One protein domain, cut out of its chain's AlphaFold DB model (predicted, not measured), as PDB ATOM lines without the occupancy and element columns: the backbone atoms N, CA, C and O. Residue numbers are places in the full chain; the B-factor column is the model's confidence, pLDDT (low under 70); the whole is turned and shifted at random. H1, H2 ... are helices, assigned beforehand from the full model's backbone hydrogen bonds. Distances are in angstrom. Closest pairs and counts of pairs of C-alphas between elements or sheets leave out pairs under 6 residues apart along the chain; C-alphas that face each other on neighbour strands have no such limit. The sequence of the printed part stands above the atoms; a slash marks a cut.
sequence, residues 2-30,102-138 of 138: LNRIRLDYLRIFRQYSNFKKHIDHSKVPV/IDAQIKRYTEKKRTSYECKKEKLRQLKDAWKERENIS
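This is residues 2 to 30 and 102 to 138 of the 138 residues of the protein "probable peptide chain release factor C12orf65, mitochondrial isoform X1" of Sitophilus oryzae (UniProt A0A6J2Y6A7). Two separate helices make a flat, open V with unequal arms: H2 makes most of the longest axis, and H1 slants away from near its first residues. The V is loose at its corner, where the helices are only just apart, and residues 21 to 30 run on past it. The printed part has 66 residues, with two named helices, H1 then H2, and no named strand; the class is all helix. It is extended, with a radius of gyration of the C-alphas of 18.8 A and spans of 64 by 35 by 12 A.

H1, residues 2 to 20, begins at C-alpha 2 (-21.235, 21.195, 35.676) and is 27.1 A long. H2, residues 102 to 134, is 48.1 A long and ends at C-alpha 134 (-22.043, 41.100, -1.588).

H1 and H2 are only just apart, their closest C-alphas 8.2 A from each other. Residues 2 to 18 of H1 and 111 to 128 of H2 stand free. In H1 and H2 every O i to N i+4 pair is within hydrogen-bond range.

The C-alphas farthest apart, of Val 30 and Asn 136, are 64.3 A apart. Residues 31 to 101 are not printed; C-alphas 30 and 102 are 13.7 A apart across this cut. The pLDDT is under 70 at residues 2 to 17, 19 to 20 and 138.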
ATOM      1  N   LEU A   2     -22.586  21.271  35.081       57.06
ATOM      2  CA  LEU A   2     -21.235  21.195  35.676       57.06
ATOM      3  C   LEU A   2     -20.063  21.375  34.682       57.06
ATOM      4  O   LEU A   2     -19.051  21.978  35.030       57.06
ATOM      5  N   ASN A   3     -20.215  20.938  33.425       52.78
ATOM      6  CA  ASN A   3     -19.171  21.100  32.400       52.78
ATOM      7  C   ASN A   3     -18.920  22.565  32.007       52.78
ATOM      8  O   ASN A   3     -17.775  22.928  31.754       52.78
ATOM      9  N   ARG A   4     -19.948  23.428  32.013       61.00
ATOM     10  CA  ARG A   4     -19.774  24.868  31.742       61.00
ATOM     11  C   ARG A   4     -18.980  25.550  32.856       61.00
ATOM     12  O   ARG A   4     -17.995  26.212  32.567       61.00
ATOM     13  N   ILE A   5     -19.332  25.280  34.116       64.00
ATOM     14  CA  ILE A   5     -18.648  25.834  35.298       64.00
ATOM     15  C   ILE A   5     -17.162  25.442  35.307       64.00
ATOM     16  O   ILE A   5     -16.293  26.276  35.555       64.00
ATOM     17  N   ARG A   6     -16.850  24.180  34.981       63.38
ATOM     18  CA  ARG A   6     -15.467  23.684  34.907       63.38
ATOM     19  C   ARG A   6     -14.676  24.332  33.766       63.38
ATOM     20  O   ARG A   6     -13.513  24.678  33.959       63.38
ATOM     21  N   LEU A   7     -15.291  24.517  32.596       57.06
ATOM     22  CA  LEU A   7     -14.664  25.190  31.452       57.06
ATOM     23  C   LEU A   7     -14.419  26.679  31.725       57.06
ATOM     24  O   LEU A   7     -13.344  27.183  31.397       57.06
ATOM     25  N   ASP A   8     -15.363  27.361  32.375       62.09
ATOM     26  CA  ASP A   8     -15.215  28.761  32.777       62.09
ATOM     27  C   ASP A   8     -14.091  28.920  33.809       62.09
ATOM     28  O   ASP A   8     -13.228  29.782  33.645       62.09
ATOM     29  N   TYR A   9     -14.009  28.028  34.803       67.06
ATOM     30  CA  TYR A   9     -12.918  28.025  35.780       67.06
ATOM     31  C   TYR A   9     -11.551  27.794  35.124       67.06
ATOM     32  O   TYR A   9     -10.611  28.545  35.375       67.06
ATOM     33  N   LEU A  10     -11.429  26.801  34.234       62.59
ATOM     34  CA  LEU A  10     -10.180  26.523  33.515       62.59
ATOM     35  C   LEU A  10      -9.773  27.681  32.596       62.59
ATOM     36  O   LEU A  10      -8.585  27.982  32.473       62.59
ATOM     37  N   ARG A  11     -10.743  28.364  31.978       58.75
ATOM     38  CA  ARG A  11     -10.503  29.555  31.154       58.75
ATOM     39  C   ARG A  11     -10.011  30.729  31.999       58.75
ATOM     40  O   ARG A  11      -8.997  31.330  31.645       58.75
ATOM     41  N   ILE A  12     -10.673  31.013  33.120       61.53
ATOM     42  CA  ILE A  12     -10.279  32.057  34.078       61.53
ATOM     43  C   ILE A  12      -8.888  31.753  34.648       61.53
ATOM     44  O   ILE A  12      -8.011  32.615  34.644       61.53
ATOM     45  N   PHE A  13      -8.639  30.507  35.051       62.12
ATOM     46  CA  PHE A  13      -7.359  30.058  35.591       62.12
ATOM     47  C   PHE A  13      -6.225  30.143  34.558       62.12
ATOM     48  O   PHE A  13      -5.148  30.657  34.857       62.12
ATOM     49  N   ARG A  14      -6.455  29.711  33.311       61.00
ATOM     50  CA  ARG A  14      -5.467  29.816  32.221       61.00
ATOM     51  C   ARG A  14      -5.183  31.273  31.854       61.00
ATOM     52  O   ARG A  14      -4.047  31.618  31.525       61.00
ATOM     53  N   GLN A  15      -6.193  32.137  31.915       60.00
ATOM     54  CA  GLN A  15      -6.033  33.574  31.716       60.00
ATOM     55  C   GLN A  15      -5.206  34.205  32.848       60.00
ATOM     56  O   GLN A  15      -4.274  34.955  32.561       60.00
ATOM     57  N   TYR A  16      -5.475  33.832  34.101       61.66
ATOM     58  CA  TYR A  16      -4.722  34.259  35.285       61.66
ATOM     59  C   TYR A  16      -3.258  33.784  35.255       61.66
ATOM     60  O   TYR A  16      -2.334  34.566  35.469       61.66
ATOM     61  N   SER A  17      -3.029  32.520  34.890       66.38
ATOM     62  CA  SER A  17      -1.697  31.925  34.710       66.38
ATOM     63  C   SER A  17      -0.859  32.672  33.667       66.38
ATOM     64  O   SER A  17       0.300  32.995  33.924       66.38
ATOM     65  N   ASN A  18      -1.434  32.995  32.504       70.00
ATOM     66  CA  ASN A  18      -0.718  33.743  31.466       70.00
ATOM     67  C   ASN A  18      -0.453  35.196  31.867       70.00
ATOM     68  O   ASN A  18       0.601  35.731  31.546       70.00
ATOM     69  N   PHE A  19      -1.384  35.831  32.581       67.06
ATOM     70  CA  PHE A  19      -1.213  37.190  33.088       67.06
ATOM     71  C   PHE A  19      -0.012  37.300  34.035       67.06
ATOM     72  O   PHE A  19       0.830  38.176  33.859       67.06
ATOM     73  N   LYS A  20       0.133  36.347  34.964       67.25
ATOM     74  CA  LYS A  20       1.238  36.325  35.931       67.25
ATOM     75  C   LYS A  20       2.622  36.193  35.277       67.25
ATOM     76  O   LYS A  20       3.592  36.689  35.832       67.25
ATOM     77  N   LYS A  21       2.721  35.577  34.090       75.25
ATOM     78  CA  LYS A  21       3.989  35.421  33.344       75.25
ATOM     79  C   LYS A  21       4.499  36.716  32.700       75.25
ATOM     80  O   LYS A  21       5.660  36.768  32.316       75.25
ATOM     81  N   HIS A  22       3.645  37.724  32.538       78.94
ATOM     82  CA  HIS A  22       3.990  38.976  31.854       78.94
ATOM     83  C   HIS A  22       4.282  40.141  32.801       78.94
ATOM     84  O   HIS A  22       4.558  41.239  32.325       78.94
ATOM     85  N   ILE A  23       4.194  39.910  34.110       87.38
ATOM     86  CA  ILE A  23       4.410  40.928  35.132       87.38
ATOM     87  C   ILE A  23       5.746  40.636  35.805       87.38
ATOM     88  O   ILE A  23       5.929  39.579  36.415       87.38
ATOM     89  N   ASP A  24       6.668  41.579  35.697       89.31
ATOM     90  CA  ASP A  24       7.962  41.536  36.357       89.31
ATOM     91  C   ASP A  24       7.837  42.027  37.804       89.31
ATOM     92  O   ASP A  24       7.443  43.166  38.044       89.31
ATOM     93  N   HIS A  25       8.188  41.155  38.753       89.12
ATOM     94  CA  HIS A  25       8.159  41.428  40.193       89.12
ATOM     95  C   HIS A  25       9.547  41.707  40.785       89.12
ATOM     96  O   HIS A  25       9.654  41.930  41.988       89.12
ATOM     97  N   SER A  26      10.610  41.702  39.973       89.69
ATOM     98  CA  SER A  26      11.997  41.838  40.441       89.69
ATOM     99  C   SER A  26      12.279  43.155  41.170       89.69
ATOM    100  O   SER A  26      13.131  43.199  42.052       89.69
ATOM    101  N   LYS A  27      11.550  44.221  40.822       89.88
ATOM    102  CA  LYS A  27      11.734  45.570  41.376       89.88
ATOM    103  C   LYS A  27      10.811  45.902  42.545       89.88
ATOM    104  O   LYS A  27      10.869  47.022  43.049       89.88
ATOM    105  N   VAL A  28       9.952  44.971  42.963       91.25
ATOM    106  CA  VAL A  28       8.989  45.231  44.037       91.25
ATOM    107  C   VAL A  28       9.747  45.479  45.347       91.25
ATOM    108  O   VAL A  28      10.562  44.641  45.740       91.25
ATOM    109  N   PRO A  29       9.494  46.602  46.040       91.31
ATOM    110  CA  PRO A  29      10.182  46.919  47.281       91.31
ATOM    111  C   PRO A  29       9.787  45.945  48.395       91.31
ATOM    112  O   PRO A  29       8.608  45.637  48.596       91.31
ATOM    113  N   VAL A  30      10.786  45.481  49.143       91.50
ATOM    114  CA  VAL A  30      10.597  44.658  50.342       91.50
ATOM    115  C   VAL A  30      10.351  45.583  51.532       91.50
ATOM    116  O   VAL A  30      11.083  46.549  51.725       91.50
ATOM    117  N   ILE A 102       4.184  47.369  39.208       91.88
ATOM    118  CA  ILE A 102       3.288  46.250  38.919       91.88
ATOM    119  C   ILE A 102       1.960  46.760  38.357       91.88
ATOM    120  O   ILE A 102       1.479  46.246  37.347       91.88
ATOM    121  N   ASP A 103       1.398  47.812  38.949       90.81
ATOM    122  CA  ASP A 103       0.114  48.366  38.523       90.81
ATOM    123  C   ASP A 103       0.193  48.964  37.110       90.81
ATOM    124  O   ASP A 103      -0.707  48.746  36.290       90.81
ATOM    125  N   ALA A 104       1.293  49.646  36.772       92.44
ATOM    126  CA  ALA A 104       1.529  50.166  35.425       92.44
ATOM    127  C   ALA A 104       1.692  49.035  34.394       92.44
ATOM    128  O   ALA A 104       1.112  49.092  33.301       92.44
ATOM    129  N   GLN A 105       2.413  47.967  34.749       92.44
ATOM    130  CA  GLN A 105       2.570  46.782  33.902       92.44
ATOM    131  C   GLN A 105       1.224  46.083  33.651       92.44
ATOM    132  O   GLN A 105       0.890  45.754  32.505       92.44
ATOM    133  N   ILE A 106       0.418  45.914  34.703       89.75
ATOM    134  CA  ILE A 106      -0.937  45.355  34.638       89.75
ATOM    135  C   ILE A 106      -1.819  46.198  33.717       89.75
ATOM    136  O   ILE A 106      -2.462  45.661  32.807       89.75
ATOM    137  N   LYS A 107      -1.830  47.518  33.914       90.50
ATOM    138  CA  LYS A 107      -2.607  48.456  33.100       90.50
ATOM    139  C   LYS A 107      -2.224  48.355  31.624       90.50
ATOM    140  O   LYS A 107      -3.080  48.081  30.787       90.50
ATOM    141  N   ARG A 108      -0.931  48.421  31.302       90.62
ATOM    142  CA  ARG A 108      -0.433  48.294  29.923       90.62
ATOM    143  C   ARG A 108      -0.827  46.964  29.280       90.62
ATOM    144  O   ARG A 108      -1.219  46.920  28.112       90.62
ATOM    145  N   TYR A 109      -0.723  45.863  30.024       88.94
ATOM    146  CA  TYR A 109      -1.098  44.545  29.516       88.94
ATOM    147  C   TYR A 109      -2.607  44.441  29.255       88.94
ATOM    148  O   TYR A 109      -3.024  43.979  28.187       88.94
ATOM    149  N   THR A 110      -3.429  44.877  30.213       87.50
ATOM    150  CA  THR A 110      -4.897  44.849  30.101       87.50
ATOM    151  C   THR A 110      -5.403  45.740  28.971       87.50
ATOM    152  O   THR A 110      -6.215  45.283  28.167       87.50
ATOM    153  N   GLU A 111      -4.855  46.945  28.823       89.00
ATOM    154  CA  GLU A 111      -5.156  47.857  27.717       89.00
ATOM    155  C   GLU A 111      -4.770  47.247  26.368       89.00
ATOM    156  O   GLU A 111      -5.601  47.194  25.463       89.00
ATOM    157  N   LYS A 112      -3.563  46.678  26.237       89.62
ATOM    158  CA  LYS A 112      -3.128  46.006  24.999       89.62
ATOM    159  C   LYS A 112      -4.070  44.868  24.603       89.62
ATOM    160  O   LYS A 112      -4.397  44.707  23.424       89.62
ATOM    161  N   LYS A 113      -4.519  44.067  25.575       87.50
ATOM    162  CA  LYS A 113      -5.500  42.997  25.338       87.50
ATOM    163  C   LYS A 113      -6.861  43.557  24.934       87.50
ATOM    164  O   LYS A 113      -7.440  43.035  23.981       87.50
ATOM    165  N   ARG A 114      -7.339  44.613  25.602       87.12
ATOM    166  CA  ARG A 114      -8.605  45.286  25.277       87.12
ATOM    167  C   ARG A 114      -8.582  45.841  23.855       87.12
ATOM    168  O   ARG A 114      -9.438  45.484  23.057       87.12
ATOM    169  N   THR A 115      -7.562  46.618  23.505       90.56
ATOM    170  CA  THR A 115      -7.409  47.211  22.169       90.56
ATOM    171  C   THR A 115      -7.314  46.143  21.079       90.56
ATOM    172  O   THR A 115      -7.951  46.261  20.037       90.56
ATOM    173  N   SER A 116      -6.579  45.051  21.324       90.62
ATOM    174  CA  SER A 116      -6.504  43.934  20.373       90.62
ATOM    175  C   SER A 116      -7.855  43.239  20.172       90.62
ATOM    176  O   SER A 116      -8.176  42.846  19.051       90.62
ATOM    177  N   TYR A 117      -8.644  43.079  21.239       89.44
ATOM    178  CA  TYR A 117      -9.990  42.518  21.154       89.44
ATOM    179  C   TYR A 117     -10.925  43.420  20.342       89.44
ATOM    180  O   TYR A 117     -11.574  42.927  19.421       89.44
ATOM    181  N   GLU A 118     -10.932  44.725  20.621       89.12
ATOM    182  CA  GLU A 118     -11.768  45.677  19.883       89.12
ATOM    183  C   GLU A 118     -11.387  45.729  18.398       89.12
ATOM    184  O   GLU A 118     -12.261  45.623  17.545       89.12
ATOM    185  N   CYS A 119     -10.091  45.750  18.061       94.00
ATOM    186  CA  CYS A 119      -9.637  45.704  16.665       94.00
ATOM    187  C   CYS A 119     -10.120  44.439  15.926       94.00
ATOM    188  O   CYS A 119     -10.584  44.514  14.789       94.00
ATOM    189  N   LYS A 120     -10.066  43.266  16.572       93.00
ATOM    190  CA  LYS A 120     -10.561  42.007  15.983       93.00
ATOM    191  C   LYS A 120     -12.074  42.007  15.804       93.00
ATOM    192  O   LYS A 120     -12.568  41.525  14.790       93.00
ATOM    193  N   LYS A 121     -12.798  42.520  16.799       92.94
ATOM    194  CA  LYS A 121     -14.256  42.633  16.775       92.94
ATOM    195  C   LYS A 121     -14.708  43.568  15.657       92.94
ATOM    196  O   LYS A 121     -15.636  43.225  14.933       92.94
ATOM    197  N   GLU A 122     -14.023  44.691  15.489       94.31
ATOM    198  CA  GLU A 122     -14.316  45.654  14.433       94.31
ATOM    199  C   GLU A 122     -14.018  45.084  13.046       94.31
ATOM    200  O   GLU A 122     -14.875  45.115  12.170       94.31
ATOM    201  N   LYS A 123     -12.871  44.417  12.876       96.44
ATOM    202  CA  LYS A 123     -12.559  43.691  11.638       96.44
ATOM    203  C   LYS A 123     -13.621  42.640  11.296       96.44
ATOM    204  O   LYS A 123     -13.981  42.478  10.136       96.44
ATOM    205  N   LEU A 124     -14.125  41.916  12.296       95.06
ATOM    206  CA  LEU A 124     -15.177  40.920  12.088       95.06
ATOM    207  C   LEU A 124     -16.507  41.563  11.671       95.06
ATOM    208  O   LEU A 124     -17.196  41.002  10.824       95.06
ATOM    209  N   ARG A 125     -16.858  42.722  12.242       95.44
ATOM    210  CA  ARG A 125     -18.035  43.502  11.828       95.44
ATOM    211  C   ARG A 125     -17.916  43.929  10.372       95.44
ATOM    212  O   ARG A 125     -18.774  43.561   9.587       95.44
ATOM    213  N   GLN A 126     -16.791  44.535   9.998       96.38
ATOM    214  CA  GLN A 126     -16.518  44.945   8.616       96.38
ATOM    215  C   GLN A 126     -16.625  43.778   7.628       96.38
ATOM    216  O   GLN A 126     -17.243  43.908   6.580       96.38
ATOM    217  N   LEU A 127     -16.067  42.609   7.967       96.00
ATOM    218  CA  LEU A 127     -16.183  41.415   7.122       96.00
ATOM    219  C   LEU A 127     -17.628  40.919   6.992       96.00
ATOM    220  O   LEU A 127     -18.005  40.431   5.928       96.00
ATOM    221  N   LYS A 128     -18.420  41.021   8.066       95.12
ATOM    222  CA  LYS A 128     -19.836  40.643   8.071       95.12
ATOM    223  C   LYS A 128     -20.663  41.606   7.222       95.12
ATOM    224  O   LYS A 128     -21.485  41.141   6.438       95.12
ATOM    225  N   ASP A 129     -20.421  42.903   7.356       94.38
ATOM    226  CA  ASP A 129     -21.111  43.942   6.592       94.38
ATOM    227  C   ASP A 129     -20.758  43.818   5.099       94.38
ATOM    228  O   ASP A 129     -21.650  43.680   4.268       94.38
ATOM    229  N   ALA A 130     -19.475  43.650   4.766       94.25
ATOM    230  CA  ALA A 130     -19.017  43.406   3.395       94.25
ATOM    231  C   ALA A 130     -19.499  42.070   2.792       94.25
ATOM    232  O   ALA A 130     -19.484  41.888   1.575       94.25
ATOM    233  N   TRP A 131     -19.846  41.072   3.614       93.25
ATOM    234  CA  TRP A 131     -20.487  39.841   3.136       93.25
ATOM    235  C   TRP A 131     -21.976  40.069   2.844       93.25
ATOM    236  O   TRP A 131     -22.438  39.665   1.781       93.25
ATOM    237  N   LYS A 132     -22.692  40.781   3.725       92.94
ATOM    238  CA  LYS A 132     -24.100  41.155   3.510       92.94
ATOM    239  C   LYS A 132     -24.294  41.979   2.238       92.94
ATOM    240  O   LYS A 132     -25.188  41.676   1.455       92.94
ATOM    241  N   GLU A 133     -23.427  42.970   2.016       91.31
ATOM    242  CA  GLU A 133     -23.431  43.801   0.805       91.31
ATOM    243  C   GLU A 133     -23.234  42.960  -0.465       91.31
ATOM    244  O   GLU A 133     -23.953  43.140  -1.443       91.31
ATOM    245  N   ARG A 134     -22.302  41.993  -0.444       89.62
ATOM    246  CA  ARG A 134     -22.043  41.100  -1.588       89.62
ATOM    247  C   ARG A 134     -23.225  40.206  -1.941       89.62
ATOM    248  O   ARG A 134     -23.442  39.944  -3.119       89.62
ATOM    249  N   GLU A 135     -23.962  39.725  -0.946       90.94
ATOM    250  CA  GLU A 135     -25.121  38.855  -1.173       90.94
ATOM    251  C   GLU A 135     -26.439  39.632  -1.339       90.94
ATOM    252  O   GLU A 135     -27.484  39.011  -1.517       90.94
ATOM    253  N   ASN A 136     -26.411  40.977  -1.322       83.50
ATOM    254  CA  ASN A 136     -27.608  41.837  -1.312       83.50
ATOM    255  C   ASN A 136     -28.612  41.457  -0.205       83.50
ATOM    256  O   ASN A 136     -29.826  41.610  -0.351       83.50
ATOM    257  N   ILE A 137     -28.104  40.952   0.920       71.44
ATOM    258  CA  ILE A 137     -28.922  40.593   2.075       71.44
ATOM    259  C   ILE A 137     -29.041  41.845   2.945       71.44
ATOM    260  O   ILE A 137     -28.116  42.172   3.697       71.44
ATOM    261  N   SER A 138     -30.168  42.553   2.809       63.25
ATOM    262  CA  SER A 138     -30.529  43.676   3.688       63.25
ATOM    263  C   SER A 138     -30.736  43.229   5.135       63.25
ATOM    264  O   SER A 138     -31.293  42.134   5.368       63.25
TER     265      SER A 138